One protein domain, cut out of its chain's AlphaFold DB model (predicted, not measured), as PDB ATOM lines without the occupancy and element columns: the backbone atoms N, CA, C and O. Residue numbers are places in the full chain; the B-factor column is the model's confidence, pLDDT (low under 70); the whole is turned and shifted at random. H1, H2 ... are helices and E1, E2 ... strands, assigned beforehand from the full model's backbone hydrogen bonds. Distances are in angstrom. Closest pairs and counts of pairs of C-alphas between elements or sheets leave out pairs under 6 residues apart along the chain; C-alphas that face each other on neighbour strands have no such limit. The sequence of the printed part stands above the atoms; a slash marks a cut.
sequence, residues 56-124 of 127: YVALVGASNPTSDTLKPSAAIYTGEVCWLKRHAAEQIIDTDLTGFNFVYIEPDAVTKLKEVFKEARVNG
ATOM      1  N   TYR A  56     268.929 478.644 401.409       95.75
ATOM      2  CA  TYR A  56     268.327 477.377 401.005       95.75
ATOM      3  C   TYR A  56     267.014 477.134 401.751       95.75
ATOM      4  O   TYR A  56     266.796 477.661 402.833       95.75
ATOM      5  N   VAL A  57     266.154 476.311 401.166       96.06
ATOM      6  CA  VAL A  57     264.959 475.745 401.788       96.06
ATOM      7  C   VAL A  57     265.055 474.224 401.695       96.06
ATOM      8  O   VAL A  57     265.527 473.680 400.689       96.06
ATOM      9  N   ALA A  58     264.656 473.532 402.760       95.62
ATOM     10  CA  ALA A  58     264.643 472.075 402.785       95.62
ATOM     11  C   ALA A  58     263.328 471.517 402.222       95.62
ATOM     12  O   ALA A  58     262.241 471.840 402.693       95.62
ATOM     13  N   LEU A  59     263.437 470.618 401.252       94.50
ATOM     14  CA  LEU A  59     262.360 469.752 400.791       94.50
ATOM     15  C   LEU A  59     262.485 468.413 401.521       94.50
ATOM     16  O   LEU A  59     263.433 467.658 401.286       94.50
ATOM     17  N   VAL A  60     261.569 468.153 402.448       94.06
ATOM     18  CA  VAL A  60     261.620 467.010 403.367       94.06
ATOM     19  C   VAL A  60     260.631 465.943 402.916       94.06
ATOM     20  O   VAL A  60     259.437 466.205 402.809       94.06
ATOM     21  N   GLY A  61     261.115 464.726 402.688       93.38
ATOM     22  CA  GLY A  61     260.286 463.586 402.314       93.38
ATOM     23  C   GLY A  61     259.351 463.164 403.446       93.38
ATOM     24  O   GLY A  61     259.796 462.823 404.551       93.38
ATOM     25  N   ALA A  62     258.052 463.160 403.163       93.31
ATOM     26  CA  ALA A  62     257.021 462.598 404.025       93.31
ATOM     27  C   ALA A  62     256.086 461.715 403.197       93.31
ATOM     28  O   ALA A  62     255.751 462.075 402.076       93.31
ATOM     29  N   SER A  63     255.640 460.573 403.730       89.50
ATOM     30  CA  SER A  63     254.746 459.650 403.007       89.50
ATOM     31  C   SER A  63     253.267 460.046 403.054       89.50
ATOM     32  O   SER A  63     252.435 459.409 402.412       89.50
ATOM     33  N   ASN A  64     252.926 461.090 403.813       89.75
ATOM     34  CA  ASN A  64     251.568 461.609 403.945       89.75
ATOM     35  C   ASN A  64     251.464 463.141 403.779       89.75
ATOM     36  O   ASN A  64     250.836 463.788 404.622       89.75
ATOM     37  N   PRO A  65     252.022 463.753 402.718       78.94
ATOM     38  CA  PRO A  65     251.817 465.167 402.437       78.94
ATOM     39  C   PRO A  65     250.429 465.335 401.795       78.94
ATOM     40  O   PRO A  65     250.294 465.620 400.615       78.94
ATOM     41  N   THR A  66     249.374 465.046 402.558       69.06
ATOM     42  CA  THR A  66     247.997 464.936 402.051       69.06
ATOM     43  C   THR A  66     247.245 466.267 402.021       69.06
ATOM     44  O   THR A  66     246.101 466.305 401.573       69.06
ATOM     45  N   SER A  67     247.848 467.350 402.522       70.50
ATOM     46  CA  SER A  67     247.263 468.692 402.549       70.50
ATOM     47  C   SER A  67     248.334 469.783 402.524       70.50
ATOM     48  O   SER A  67     249.484 469.544 402.895       70.50
ATOM     49  N   ASP A  68     247.911 471.008 402.206       71.75
ATOM     50  CA  ASP A  68     248.742 472.225 402.241       71.75
ATOM     51  C   ASP A  68     249.278 472.557 403.645       71.75
ATOM     52  O   ASP A  68     250.111 473.442 403.825       71.75
ATOM     53  N   THR A  69     248.777 471.892 404.689       75.88
ATOM     54  CA  THR A  69     249.204 472.126 406.069       75.88
ATOM     55  C   THR A  69     249.330 470.806 406.814       75.88
ATOM     56  O   THR A  69     248.389 470.316 407.443       75.88
ATOM     57  N   LEU A  70     250.541 470.253 406.795       82.62
ATOM     58  CA  LEU A  70     250.911 469.082 407.576       82.62
ATOM     59  C   LEU A  70     251.633 469.509 408.858       82.62
ATOM     60  O   LEU A  70     252.704 470.114 408.829       82.62
ATOM     61  N   LYS A  71     251.055 469.174 410.017       86.12
ATOM     62  CA  LYS A  71     251.722 469.411 411.304       86.12
ATOM     63  C   LYS A  71     252.972 468.532 411.409       86.12
ATOM     64  O   LYS A  71     252.870 467.331 411.154       86.12
ATOM     65  N   PRO A  72     254.100 469.047 411.929       85.50
ATOM     66  CA  PRO A  72     255.319 468.251 412.052       85.50
ATOM     67  C   PRO A  72     255.188 466.984 412.907       85.50
ATOM     68  O   PRO A  72     255.940 466.032 412.710       85.50
ATOM     69  N   SER A  73     254.239 466.961 413.850       85.56
ATOM     70  CA  SER A  73     253.927 465.796 414.689       85.56
ATOM     71  C   SER A  73     253.100 464.719 413.978       85.56
ATOM     72  O   SER A  73     253.020 463.604 414.477       85.56
ATOM     73  N   ALA A  74     252.446 465.060 412.864       86.88
ATOM     74  CA  ALA A  74     251.616 464.157 412.066       86.88
ATOM     75  C   ALA A  74     252.332 463.665 410.796       86.88
ATOM     76  O   ALA A  74     251.829 462.767 410.124       86.88
ATOM     77  N   ALA A  75     253.488 464.243 410.465       88.25
ATOM     78  CA  ALA A  75     254.285 463.842 409.317       88.25
ATOM     79  C   ALA A  75     254.943 462.474 409.541       88.25
ATOM     80  O   ALA A  75     255.605 462.239 410.556       88.25
ATOM     81  N   ILE A  76     254.788 461.582 408.563       90.50
ATOM     82  CA  ILE A  76     255.485 460.299 408.502       90.50
ATOM     83  C   ILE A  76     256.741 460.506 407.650       90.50
ATOM     84  O   ILE A  76     256.699 460.437 406.424       90.50
ATOM     85  N   TYR A  77     257.850 460.820 408.316       88.88
ATOM     86  CA  TYR A  77     259.125 461.149 407.673       88.88
ATOM     87  C   TYR A  77     259.755 459.927 407.012       88.88
ATOM     88  O   TYR A  77     259.856 458.871 407.636       88.88
ATOM     89  N   THR A  78     260.284 460.104 405.803       90.06
ATOM     90  CA  THR A  78     261.096 459.075 405.130       90.06
ATOM     91  C   THR A  78     262.590 459.209 405.419       90.06
ATOM     92  O   THR A  78     263.357 458.286 405.166       90.06
ATOM     93  N   GLY A  79     263.013 460.343 405.989       85.44
ATOM     94  CA  GLY A  79     264.422 460.662 406.248       85.44
ATOM     95  C   GLY A  79     265.142 461.275 405.046       85.44
ATOM     96  O   GLY A  79     266.314 461.640 405.140       85.44
ATOM     97  N   GLU A  80     264.455 461.430 403.918       89.81
ATOM     98  CA  GLU A  80     265.022 462.044 402.729       89.81
ATOM     99  C   GLU A  80     264.894 463.563 402.802       89.81
ATOM    100  O   GLU A  80     263.829 464.107 403.076       89.81
ATOM    101  N   VAL A  81     265.991 464.261 402.519       91.88
ATOM    102  CA  VAL A  81     266.015 465.724 402.422       91.88
ATOM    103  C   VAL A  81     266.713 466.127 401.128       91.88
ATOM    104  O   VAL A  81     267.728 465.527 400.752       91.88
ATOM    105  N   CYS A  82     266.174 467.132 400.446       93.31
ATOM    106  CA  CYS A  82     266.815 467.845 399.345       93.31
ATOM    107  C   CYS A  82     266.863 469.340 399.685       93.31
ATOM    108  O   CYS A  82     265.894 469.888 400.196       93.31
ATOM    109  N   TRP A  83     267.990 469.999 399.426       93.56
ATOM    110  CA  TRP A  83     268.157 471.430 399.682       93.56
ATOM    111  C   TRP A  83     268.208 472.181 398.367       93.56
ATOM    112  O   TRP A  83     269.059 471.884 397.532       93.56
ATOM    113  N   LEU A  84     267.353 473.190 398.216       93.56
ATOM    114  CA  LEU A  84     267.331 474.061 397.044       93.56
ATOM    115  C   LEU A  84     267.460 475.514 397.454       93.56
ATOM    116  O   LEU A  84     267.021 475.896 398.534       93.56
ATOM    117  N   LYS A  85     268.045 476.341 396.584       93.44
ATOM    118  CA  LYS A  85     267.935 477.791 396.745       93.44
ATOM    119  C   LYS A  85     266.459 478.171 396.715       93.44
ATOM    120  O   LYS A  85     265.718 477.656 395.882       93.44
ATOM    121  N   ARG A  86     266.052 479.087 397.596       93.50
ATOM    122  CA  ARG A  86     264.648 479.501 397.741       93.50
ATOM    123  C   ARG A  86     263.984 479.843 396.403       93.50
ATOM    124  O   ARG A  86     262.970 479.246 396.074       93.50
ATOM    125  N   HIS A  87     264.631 480.678 395.588       91.81
ATOM    126  CA  HIS A  87     264.111 481.073 394.272       91.81
ATOM    127  C   HIS A  87     263.922 479.901 393.293       91.81
ATOM    128  O   HIS A  87     263.128 480.005 392.367       91.81
ATOM    129  N   ALA A  88     264.684 478.812 393.441       92.19
ATOM    130  CA  ALA A  88     264.547 477.624 392.603       92.19
ATOM    131  C   ALA A  88     263.415 476.729 393.119       92.19
ATOM    132  O   ALA A  88     262.669 476.168 392.325       92.19
ATOM    133  N   ALA A  89     263.256 476.629 394.442       92.12
ATOM    134  CA  ALA A  89     262.136 475.920 395.050       92.12
ATOM    135  C   ALA A  89     260.791 476.579 394.697       92.12
ATOM    136  O   ALA A  89     259.867 475.878 394.308       92.12
ATOM    137  N   GLU A  90     260.711 477.911 394.735       92.12
ATOM    138  CA  GLU A  90     259.514 478.689 394.360       92.12
ATOM    139  C   GLU A  90     259.107 478.518 392.886       92.12
ATOM    140  O   GLU A  90     257.970 478.794 392.525       92.12
ATOM    141  N   GLN A  91     260.014 478.054 392.018       90.50
ATOM    142  CA  GLN A  91     259.700 477.773 390.610       90.50
ATOM    143  C   GLN A  91     259.108 476.378 390.383       90.50
ATOM    144  O   GLN A  91     258.544 476.129 389.320       90.50
ATOM    145  N   ILE A  92     259.276 475.458 391.336       88.56
ATOM    146  CA  ILE A  92     258.869 474.053 391.182       88.56
ATOM    147  C   ILE A  92     257.814 473.620 392.206       88.56
ATOM    148  O   ILE A  92     257.153 472.606 391.998       88.56
ATOM    149  N   ILE A  93     257.680 474.355 393.312       87.06
ATOM    150  CA  ILE A  93     256.709 474.113 394.376       87.06
ATOM    151  C   ILE A  93     255.616 475.179 394.281       87.06
ATOM    152  O   ILE A  93     255.908 476.367 394.345       87.06
ATOM    153  N   ASP A  94     254.360 474.741 394.183       85.88
ATOM    154  CA  ASP A  94     253.168 475.609 394.099       85.88
ATOM    155  C   ASP A  94     252.700 476.137 395.475       85.88
ATOM    156  O   ASP A  94     251.665 476.778 395.623       85.88
ATOM    157  N   THR A  95     253.459 475.842 396.530       84.06
ATOM    158  CA  THR A  95     253.203 476.305 397.897       84.06
ATOM    159  C   THR A  95     253.968 477.593 398.170       84.06
ATOM    160  O   THR A  95     255.173 477.660 397.932       84.06
ATOM    161  N   ASP A  96     253.297 478.587 398.756       87.88
ATOM    162  CA  ASP A  96     253.962 479.791 399.254       87.88
ATOM    163  C   ASP A  96     254.971 479.431 400.359       87.88
ATOM    164  O   ASP A  96     254.614 478.958 401.439       87.88
ATOM    165  N   LEU A  97     256.255 479.655 400.074       88.44
ATOM    166  CA  LEU A  97     257.360 479.358 400.986       88.44
ATOM    167  C   LEU A  97     257.690 480.533 401.920       88.44
ATOM    168  O   LEU A  97     258.666 480.459 402.678       88.44
ATOM    169  N   THR A  98     256.920 481.623 401.879       88.88
ATOM    170  CA  THR A  98     257.156 482.823 402.687       88.88
ATOM    171  C   THR A  98     257.122 482.496 404.178       88.88
ATOM    172  O   THR A  98     256.134 482.010 404.716       88.88
ATOM    173  N   GLY A  99     258.233 482.766 404.872       87.88
ATOM    174  CA  GLY A  99     258.373 482.481 406.305       87.88
ATOM    175  C   GLY A  99     258.647 481.012 406.652       87.88
ATOM    176  O   GLY A  99     258.825 480.698 407.829       87.88
ATOM    177  N   PHE A 100     258.743 480.122 405.659       90.81
ATOM    178  CA  PHE A 100     259.049 478.706 405.864       90.81
ATOM    179  C   PHE A 100     260.493 478.369 405.471       90.81
ATOM    180  O   PHE A 100     260.976 478.730 404.397       90.81
ATOM    181  N   ASN A 101     261.176 477.635 406.351       93.81
ATOM    182  CA  ASN A 101     262.547 477.131 406.167       93.81
ATOM    183  C   ASN A 101     262.588 475.714 405.570       93.81
ATOM    184  O   ASN A 101     263.633 475.208 405.158       93.81
ATOM    185  N   PHE A 102     261.438 475.049 405.527       94.06
ATOM    186  CA  PHE A 102     261.284 473.743 404.911       94.06
ATOM    187  C   PHE A 102     259.824 473.500 404.529       94.06
ATOM    188  O   PHE A 102     258.924 474.157 405.052       94.06
ATOM    189  N   VAL A 103     259.602 472.525 403.654       93.25
ATOM    190  CA  VAL A 103     258.279 472.030 403.262       93.25
ATOM    191  C   VAL A 103     258.322 470.508 403.130       93.25
ATOM    192  O   VAL A 103     259.367 469.937 402.804       93.25
ATOM    193  N   TYR A 104     257.201 469.847 403.417       93.25
ATOM    194  CA  TYR A 104     257.059 468.414 403.177       93.25
ATOM    195  C   TYR A 104     256.666 468.150 401.732       93.25
ATOM    196  O   TYR A 104     255.736 468.770 401.225       93.25
ATOM    197  N   ILE A 105     257.341 467.200 401.098       92.00
ATOM    198  CA  ILE A 105     257.016 466.742 399.750       92.00
ATOM    199  C   ILE A 105     256.976 465.218 399.706       92.00
ATOM    200  O   ILE A 105     257.485 464.538 400.601       92.00
ATOM    201  N   GLU A 106     256.373 464.682 398.650       91.00
ATOM    202  CA  GLU A 106     256.339 463.242 398.433       91.00
ATOM    203  C   GLU A 106     257.763 462.669 398.293       91.00
ATOM    204  O   GLU A 106     258.629 463.307 397.682       91.00
ATOM    205  N   PRO A 107     258.030 461.456 398.810       87.25
ATOM    206  CA  PRO A 107     259.366 460.845 398.786       87.25
ATOM    207  C   PRO A 107     259.910 460.695 397.358       87.25
ATOM    208  O   PRO A 107     261.068 461.012 397.065       87.25
ATOM    209  N   ASP A 108     259.030 460.314 396.431       88.75
ATOM    210  CA  ASP A 108     259.349 460.159 395.013       88.75
ATOM    211  C   ASP A 108     259.775 461.486 394.371       88.75
ATOM    212  O   ASP A 108     260.657 461.506 393.511       88.75
ATOM    213  N   ALA A 109     259.199 462.611 394.808       89.06
ATOM    214  CA  ALA A 109     259.608 463.935 394.349       89.06
ATOM    215  C   ALA A 109     261.016 464.292 394.857       89.06
ATOM    216  O   ALA A 109     261.828 464.802 394.083       89.06
ATOM    217  N   VAL A 110     261.357 463.957 396.110       89.19
ATOM    218  CA  VAL A 110     262.724 464.144 396.640       89.19
ATOM    219  C   VAL A 110     263.738 463.349 395.814       89.19
ATOM    220  O   VAL A 110     264.805 463.870 395.473       89.19
ATOM    221  N   THR A 111     263.411 462.097 395.489       86.62
ATOM    222  CA  THR A 111     264.279 461.203 394.709       86.62
ATOM    223  C   THR A 111     264.506 461.740 393.300       86.62
ATOM    224  O   THR A 111     265.657 461.942 392.909       86.62
ATOM    225  N   LYS A 112     263.432 462.091 392.582       88.19
ATOM    226  CA  LYS A 112     263.522 462.668 391.231       88.19
ATOM    227  C   LYS A 112     264.347 463.951 391.203       88.19
ATOM    228  O   LYS A 112     265.180 464.124 390.321       88.19
ATOM    229  N   LEU A 113     264.173 464.840 392.184       88.88
ATOM    230  CA  LEU A 113     264.971 466.066 392.258       88.88
ATOM    231  C   LEU A 113     266.460 465.751 392.423       88.88
ATOM    232  O   LEU A 113     267.291 466.314 391.712       88.88
ATOM    233  N   LYS A 114     266.818 464.815 393.307       84.62
ATOM    234  CA  LYS A 114     268.219 464.397 393.481       84.62
ATOM    235  C   LYS A 114     268.821 463.821 392.201       84.62
ATOM    236  O   LYS A 114     269.990 464.090 391.927       84.62
ATOM    237  N   GLU A 115     268.051 463.058 391.431       86.75
ATOM    238  CA  GLU A 115     268.474 462.519 390.135       86.75
ATOM    239  C   GLU A 115     268.711 463.636 389.115       86.75
ATOM    240  O   GLU A 115     269.816 463.741 388.586       86.75
ATOM    241  N   VAL A 116     267.745 464.545 388.945       83.25
ATOM    242  CA  VAL A 116     267.859 465.696 388.032       83.25
ATOM    243  C   VAL A 116     269.088 466.548 388.359       83.25
ATOM    244  O   VAL A 116     269.857 466.906 387.467       83.25
ATOM    245  N   PHE A 117     269.346 466.836 389.639       77.06
ATOM    246  CA  PHE A 117     270.534 467.605 390.027       77.06
ATOM    247  C   PHE A 117     271.840 466.823 389.872       77.06
ATOM    248  O   PHE A 117     272.889 467.423 389.623       77.06
ATOM    249  N   LYS A 118     271.815 465.493 390.001       76.56
ATOM    250  CA  LYS A 118     272.982 464.651 389.718       76.56
ATOM    251  C   LYS A 118     273.311 464.679 388.225       76.56
ATOM    252  O   LYS A 118     274.475 464.849 387.878       76.56
ATOM    253  N   GLU A 119     272.304 464.594 387.363       65.06
ATOM    254  CA  GLU A 119     272.453 464.671 385.905       65.06
ATOM    255  C   GLU A 119     272.887 466.067 385.434       65.06
ATOM    256  O   GLU A 119     273.805 466.183 384.623       65.06
ATOM    257  N   ALA A 120     272.326 467.140 386.001       60.19
ATOM    258  CA  ALA A 120     272.730 468.516 385.693       60.19
ATOM    259  C   ALA A 120     274.203 468.794 386.049       60.19
ATOM    260  O   ALA A 120     274.910 469.472 385.303       60.19
ATOM    261  N   ARG A 121     274.703 468.216 387.155       57.22
ATOM    262  CA  ARG A 121     276.130 468.289 387.528       57.22
ATOM    263  C   ARG A 121     277.034 467.499 386.583       57.22
ATOM    264  O   ARG A 121     278.186 467.887 386.414       57.22
ATOM    265  N   VAL A 122     276.537 466.419 385.979       55.78
ATOM    266  CA  VAL A 122     277.280 465.617 384.989       55.78
ATOM    267  C   VAL A 122     277.313 466.312 383.623       55.78
ATOM    268  O   VAL A 122     278.332 466.258 382.943       55.78
ATOM    269  N   ASN A 123     276.248 467.026 383.253       47.28
ATOM    270  CA  ASN A 123     276.110 467.674 381.945       47.28
ATOM    271  C   ASN A 123     276.645 469.121 381.887       47.28
ATOM    272  O   ASN A 123     276.505 469.786 380.865       47.28
ATOM    273  N   GLY A 124     277.277 469.619 382.957       44.03
ATOM    274  CA  GLY A 124     277.970 470.919 382.966       44.03
ATOM    275  C   GLY A 124     277.064 472.154 382.889       44.03
ATOM    276  O   GLY A 124     277.566 473.271 382.816       44.03
TER     277      GLY A 124
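Overview. This is residues 56 to 124 of the 127 residues of an uncharacterized protein of marine sediment metagenome (UniProt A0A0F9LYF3). A small, strongly twisted sheet of three strands has a long helix, H2, slanting over one face, and the far part of that helix, with the last residues 123 and 124, sticks out well beyond the body. The short helix H1 is over the same face. The 69 printed residues run E1, E2, H1, E3, H2; the sheet's order is E2, E1, E3, mixed, and the class is mixed, helices and strands. The whole is compact, with a radius of gyration of the C-alphas of 12.2 A, yet elongated, spanning 40 by 24 by 16 A.

Arrangement. The inner strand E1, residues 56 to 62, is antiparallel to E2, residues 77 to 85, at 157 degrees; they form a hairpin, with N 59 and O 82 within hydrogen-bond range at 2.8 A. E1 is parallel to E3, residues 102 to 105, at 35 degrees, with N 60 and O 103 at 2.9 A. The sheet is only just strongly twisted, its C-alphas up to 4.3 A off the best plane, and E2 bends by 60 degrees at residue 80. H2, residues 107 to 122, is on the sheet at a height of 9.6 A, making two layers, a helix on one face of a sheet. It is over E2 and, only just, with 3 C-alphas, over E1; it runs slantwise to the strands, at 41 degrees to E2 on the local plane. The closest C-alphas of E2 and H2 are those of Cys 82 and Val 110, 6.1 A apart. H1, residues 86 to 89, is on the same face, over E1 at a height of 7.9 A; H1 and H2 are apart. Every O i to N i+4 pair in H2 is within hydrogen-bond range; H1 is too short for such a pair.

Along the chain. E1 begins at C-alpha 56 (268.327, 477.377, 401.005) and is 18.9 A long; E2 is 21.8 A, E3 9.7 A and H1 5.1 A. H2, 23.1 A, ends at C-alpha 122 (277.280, 465.617, 384.989).

Size, cuts and confidence. The C-alphas of Ser 73 and Gly 124, the two farthest apart, are 40.1 A apart. Residues 115 to 124, of which 115 to 122 belong to H2, stand free. The links E1 to E2 and H1 to E3 are long, and the printed part has no cut. Residue 66 and residues 119 to 124 have pLDDT under 70.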